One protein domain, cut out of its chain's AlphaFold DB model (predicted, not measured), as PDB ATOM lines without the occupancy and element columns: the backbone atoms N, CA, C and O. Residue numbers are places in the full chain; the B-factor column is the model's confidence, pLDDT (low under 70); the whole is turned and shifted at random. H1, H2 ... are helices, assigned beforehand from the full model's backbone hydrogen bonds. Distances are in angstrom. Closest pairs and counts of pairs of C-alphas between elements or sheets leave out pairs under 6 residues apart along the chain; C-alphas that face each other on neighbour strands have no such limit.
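Overview. This is residues 31 to 39 and 50 to 83 of the 83 residues of the protein "Predicted protein" of Nematostella vectensis (UniProt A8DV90). What is the picture? Short helices are strung loosely along the longest axis: H1 at one end, H2 midway, H3 and H4 at the other. What is printed? The all-helix printed part has 43 residues with four named helices, H1 to H4 in chain order, and no named strand. It is loose, radius of gyration of the C-alphas 12.7 A, spanning 36 by 22 by 17 A.

Along the chain. Where is H1? H1, residues 31 to 39, begins at C-alpha 31 (21.186, -24.259, -4.317) and is 12.3 A long. What follows? H2 is residues 53 to 60, 10.4 A; H3 residues 68 to 71, 5.7 A; H4 residues 76 to 82, 9.8 A, ending at C-alpha 82 (23.937, -28.149, 12.103).

Arrangement. Which helices meet? H1 is apart from H2, H3 and H4, and H2 from H3. H2 and H4 are close but not clearly touching, closest C-alphas Arg 57 and Arg 82, 7.7 A, only just about perpendicular at 73 degrees. H3 and H4 only just touch, only at the corner, with 3 pairs of C-alphas within 8 A, the closest Phe 70 and Gly 78, 5.0 A. And the backbones? Every O i to N i+4 pair is within hydrogen-bond range in H1, H2 and H4; H3 is too short for one.

Size, cuts and confidence. Is it cut? Residues 40 to 49 are not printed, and C-alphas 39 and 50 are 9.5 A apart. Where is confidence low? Residues 62 to 66 are under 70.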
ATOM      1  N   SER A  31      21.494 -22.900  -3.845       94.19
ATOM      2  CA  SER A  31      21.186 -24.259  -4.317       94.19
ATOM      3  C   SER A  31      20.871 -24.315  -5.813       94.19
ATOM      4  O   SER A  31      21.101 -25.335  -6.455       94.19
ATOM      5  N   PHE A  32      20.328 -23.231  -6.370       95.31
ATOM      6  CA  PHE A  32      20.057 -23.128  -7.800       95.31
ATOM      7  C   PHE A  32      21.368 -22.997  -8.583       95.31
ATOM      8  O   PHE A  32      21.615 -23.767  -9.512       95.31
ATOM      9  N   ILE A  33      22.240 -22.080  -8.154       96.69
ATOM     10  CA  ILE A  33      23.542 -21.853  -8.784       96.69
ATOM     11  C   ILE A  33      24.430 -23.094  -8.673       96.69
ATOM     12  O   ILE A  33      24.990 -23.507  -9.684       96.69
ATOM     13  N   SER A  34      24.499 -23.755  -7.512       96.31
ATOM     14  CA  SER A  34      25.336 -24.953  -7.344       96.31
ATOM     15  C   SER A  34      24.920 -26.107  -8.262       96.31
ATOM     16  O   SER A  34      25.774 -26.743  -8.877       96.31
ATOM     17  N   ARG A  35      23.611 -26.348  -8.433       96.12
ATOM     18  CA  ARG A  35      23.087 -27.376  -9.352       96.12
ATOM     19  C   ARG A  35      23.318 -27.019 -10.819       96.12
ATOM     20  O   ARG A  35      23.670 -27.899 -11.603       96.12
ATOM     21  N   LYS A  36      23.138 -25.748 -11.194       97.00
ATOM     22  CA  LYS A  36      23.390 -25.277 -12.566       97.00
ATOM     23  C   LYS A  36      24.878 -25.369 -12.917       97.00
ATOM     24  O   LYS A  36      25.213 -25.869 -13.986       97.00
ATOM     25  N   LEU A  37      25.748 -24.968 -11.990       96.25
ATOM     26  CA  LEU A  37      27.199 -25.054 -12.132       96.25
ATOM     27  C   LEU A  37      27.660 -26.507 -12.263       96.25
ATOM     28  O   LEU A  37      28.372 -26.832 -13.205       96.25
ATOM     29  N   ALA A  38      27.198 -27.399 -11.384       95.88
ATOM     30  CA  ALA A  38      27.552 -28.811 -11.470       95.88
ATOM     31  C   ALA A  38      27.077 -29.454 -12.780       95.88
ATOM     32  O   ALA A  38      27.815 -30.234 -13.369       95.88
ATOM     33  N   ARG A  39      25.878 -29.118 -13.277       97.25
ATOM     34  CA  ARG A  39      25.409 -29.600 -14.587       97.25
ATOM     35  C   ARG A  39      26.339 -29.154 -15.712       97.25
ATOM     36  O   ARG A  39      26.698 -29.972 -16.549       97.25
ATOM     37  N   VAL A  50      27.366 -32.034  -6.211       95.94
ATOM     38  CA  VAL A  50      26.787 -31.037  -5.299       95.94
ATOM     39  C   VAL A  50      26.581 -31.658  -3.925       95.94
ATOM     40  O   VAL A  50      25.928 -32.695  -3.800       95.94
ATOM     41  N   PHE A  51      27.065 -30.971  -2.894       94.62
ATOM     42  CA  PHE A  51      26.803 -31.296  -1.496       94.62
ATOM     43  C   PHE A  51      25.843 -30.254  -0.916       94.62
ATOM     44  O   PHE A  51      26.150 -29.067  -0.853       94.62
ATOM     45  N   SER A  52      24.638 -30.692  -0.552       91.25
ATOM     46  CA  SER A  52      23.564 -29.838  -0.039       91.25
ATOM     47  C   SER A  52      23.311 -30.173   1.426       91.25
ATOM     48  O   SER A  52      22.741 -31.221   1.736       91.25
ATOM     49  N   LEU A  53      23.719 -29.274   2.323       88.19
ATOM     50  CA  LEU A  53      23.543 -29.441   3.772       88.19
ATOM     51  C   LEU A  53      22.061 -29.560   4.157       88.19
ATOM     52  O   LEU A  53      21.706 -30.323   5.045       88.19
ATOM     53  N   GLY A  54      21.169 -28.868   3.438       85.94
ATOM     54  CA  GLY A  54      19.725 -28.974   3.660       85.94
ATOM     55  C   GLY A  54      19.153 -30.354   3.307       85.94
ATOM     56  O   GLY A  54      18.270 -30.837   4.008       85.94
ATOM     57  N   ASP A  55      19.661 -30.996   2.246       87.31
ATOM     58  CA  ASP A  55      19.280 -32.372   1.882       87.31
ATOM     59  C   ASP A  55      19.862 -33.393   2.865       87.31
ATOM     60  O   ASP A  55      19.209 -34.377   3.200       87.31
ATOM     61  N   TYR A  56      21.089 -33.167   3.340       87.88
ATOM     62  CA  TYR A  56      21.702 -33.997   4.376       87.88
ATOM     63  C   TYR A  56      20.903 -33.937   5.679       87.88
ATOM     64  O   TYR A  56      20.457 -34.969   6.168       87.88
ATOM     65  N   ARG A  57      20.600 -32.725   6.152       86.06
ATOM     66  CA  ARG A  57      19.782 -32.504   7.344       86.06
ATOM     67  C   ARG A  57      18.411 -33.173   7.245       86.06
ATOM     68  O   ARG A  57      17.988 -33.813   8.194       86.06
ATOM     69  N   ARG A  58      17.713 -33.046   6.108       85.69
ATOM     70  CA  ARG A  58      16.403 -33.695   5.912       85.69
ATOM     71  C   ARG A  58      16.473 -35.218   6.008       85.69
ATOM     72  O   ARG A  58      15.564 -35.801   6.574       85.69
ATOM     73  N   ARG A  59      17.538 -35.831   5.481       85.12
ATOM     74  CA  ARG A  59      17.749 -37.286   5.546       85.12
ATOM     75  C   ARG A  59      18.111 -37.773   6.945       85.12
ATOM     76  O   ARG A  59      17.649 -38.819   7.363       85.12
ATOM     77  N   MET A  60      18.922 -37.013   7.681       80.31
ATOM     78  CA  MET A  60      19.290 -37.382   9.055       80.31
ATOM     79  C   MET A  60      18.131 -37.260  10.047       80.31
ATOM     80  O   MET A  60      18.183 -37.837  11.125       80.31
ATOM     81  N   LEU A  61      17.103 -36.497   9.684       76.00
ATOM     82  CA  LEU A  61      16.004 -36.120  10.564       76.00
ATOM     83  C   LEU A  61      14.639 -36.605  10.053       76.00
ATOM     84  O   LEU A  61      13.609 -36.051  10.447       76.00
ATOM     85  N   GLU A  62      14.621 -37.598   9.155       65.50
ATOM     86  CA  GLU A  62      13.395 -38.167   8.581       65.50
ATOM     87  C   GLU A  62      12.362 -38.458   9.686       65.50
ATOM     88  O   GLU A  62      12.589 -39.277  10.571       65.50
ATOM     89  N   GLY A  63      11.240 -37.724   9.661       60.06
ATOM     90  CA  GLY A  63      10.147 -37.829  10.640       60.06
ATOM     91  C   GLY A  63       9.964 -36.627  11.577       60.06
ATOM     92  O   GLY A  63       8.906 -36.501  12.186       60.06
ATOM     93  N   SER A  64      10.924 -35.702  11.654       61.84
ATOM     94  CA  SER A  64      10.825 -34.514  12.518       61.84
ATOM     95  C   SER A  64      10.580 -33.234  11.709       61.84
ATOM     96  O   SER A  64      11.425 -32.772  10.942       61.84
ATOM     97  N   GLN A  65       9.376 -32.666  11.851       59.00
ATOM     98  CA  GLN A  65       9.057 -31.331  11.340       59.00
ATOM     99  C   GLN A  65       9.635 -30.304  12.308       59.00
ATOM    100  O   GLN A  65       9.214 -30.225  13.460       59.00
ATOM    101  N   PHE A  66      10.613 -29.533  11.846       65.69
ATOM    102  CA  PHE A  66      11.198 -28.470  12.644       65.69
ATOM    103  C   PHE A  66      10.585 -27.132  12.276       65.69
ATOM    104  O   PHE A  66      10.614 -26.716  11.117       65.69
ATOM    105  N   ASP A  67      10.084 -26.459  13.300       74.25
ATOM    106  CA  ASP A  67       9.679 -25.070  13.216       74.25
ATOM    107  C   ASP A  67      10.909 -24.146  13.093       74.25
ATOM    108  O   ASP A  67      12.066 -24.572  13.205       74.25
ATOM    109  N   HIS A  68      10.676 -22.853  12.874       80.88
ATOM    110  CA  HIS A  68      11.712 -21.822  12.798       80.88
ATOM    111  C   HIS A  68      12.675 -21.847  14.003       80.88
ATOM    112  O   HIS A  68      13.855 -21.524  13.856       80.88
ATOM    113  N   SER A  69      12.212 -22.302  15.173       82.25
ATOM    114  CA  SER A  69      13.009 -22.478  16.398       82.25
ATOM    115  C   SER A  69      14.240 -23.379  16.229       82.25
ATOM    116  O   SER A  69      15.207 -23.251  16.980       82.25
ATOM    117  N   PHE A  70      14.273 -24.256  15.221       83.94
ATOM    118  CA  PHE A  70      15.470 -25.037  14.895       83.94
ATOM    119  C   PHE A  70      16.644 -24.165  14.457       83.94
ATOM    120  O   PHE A  70      17.794 -24.525  14.691       83.94
ATOM    121  N   PHE A  71      16.367 -23.034  13.809       84.12
ATOM    122  CA  PHE A  71      17.397 -22.125  13.321       84.12
ATOM    123  C   PHE A  71      17.789 -21.048  14.333       84.12
ATOM    124  O   PHE A  71      18.764 -20.339  14.078       84.12
ATOM    125  N   ASP A  72      17.082 -20.958  15.462       86.50
ATOM    126  CA  ASP A  72      17.380 -20.010  16.532       86.50
ATOM    127  C   ASP A  72      18.833 -20.205  17.015       86.50
ATOM    128  O   ASP A  72      19.246 -21.345  17.277       86.50
ATOM    129  N   PRO A  73      19.646 -19.136  17.083       86.50
ATOM    130  CA  PRO A  73      20.997 -19.201  17.634       86.50
ATOM    131  C   PRO A  73      21.029 -19.530  19.130       86.50
ATOM    132  O   PRO A  73      22.076 -19.912  19.628       86.50
ATOM    133  N   ASN A  74      19.915 -19.426  19.856       89.62
ATOM    134  CA  ASN A  74      19.839 -19.806  21.268       89.62
ATOM    135  C   ASN A  74      19.431 -21.273  21.475       89.62
ATOM    136  O   ASN A  74      19.276 -21.711  22.612       89.62
ATOM    137  N   ASN A  75      19.241 -22.047  20.398       86.94
ATOM    138  CA  ASN A  75      18.884 -23.462  20.465       86.94
ATOM    139  C   ASN A  75      20.142 -24.351  20.325       86.94
ATOM    140  O   ASN A  75      20.552 -24.642  19.194       86.94
ATOM    141  N   PRO A  76      20.749 -24.822  21.438       85.19
ATOM    142  CA  PRO A  76      21.986 -25.604  21.399       85.19
ATOM    143  C   PRO A  76      21.802 -26.957  20.701       85.19
ATOM    144  O   PRO A  76      22.677 -27.393  19.961       85.19
ATOM    145  N   ASN A  77      20.633 -27.589  20.849       82.69
ATOM    146  CA  ASN A  77      20.318 -28.848  20.167       82.69
ATOM    147  C   ASN A  77      20.258 -28.650  18.648       82.69
ATOM    148  O   ASN A  77      20.796 -29.450  17.887       82.69
ATOM    149  N   GLY A  78      19.639 -27.552  18.204       80.00
ATOM    150  CA  GLY A  78      19.590 -27.184  16.794       80.00
ATOM    151  C   GLY A  78      20.967 -26.840  16.224       80.00
ATOM    152  O   GLY A  78      21.208 -27.117  15.053       80.00
ATOM    153  N   MET A  79      21.866 -26.235  17.009       84.25
ATOM    154  CA  MET A  79      23.252 -25.975  16.587       84.25
ATOM    155  C   MET A  79      24.068 -27.262  16.462       84.25
ATOM    156  O   MET A  79      24.637 -27.481  15.402       84.25
ATOM    157  N   ASN A  80      24.013 -28.161  17.448       85.00
ATOM    158  CA  ASN A  80      24.732 -29.443  17.403       85.00
ATOM    159  C   ASN A  80      24.345 -30.329  16.206       85.00
ATOM    160  O   ASN A  80      25.142 -31.135  15.755       85.00
ATOM    161  N   ILE A  81      23.117 -30.209  15.693       82.81
ATOM    162  CA  ILE A  81      22.672 -30.937  14.489       82.81
ATOM    163  C   ILE A  81      23.161 -30.255  13.193       82.81
ATOM    164  O   ILE A  81      23.174 -30.870  12.124       82.81
ATOM    165  N   ARG A  82      23.483 -28.955  13.249       81.56
ATOM    166  CA  ARG A  82      23.937 -28.149  12.103       81.56
ATOM    167  C   ARG A  82      25.459 -28.180  11.916       81.56
ATOM    168  O   ARG A  82      25.882 -27.983  10.775       81.56
ATOM    169  N   GLU A  83      26.219 -28.360  12.996       74.44
ATOM    170  CA  GLU A  83      27.691 -28.465  13.032       74.44
ATOM    171  C   GLU A  83      28.182 -29.897  12.773       74.44
ATOM    172  O   GLU A  83      29.199 -30.028  12.053       74.44
TER     173      GLU A  83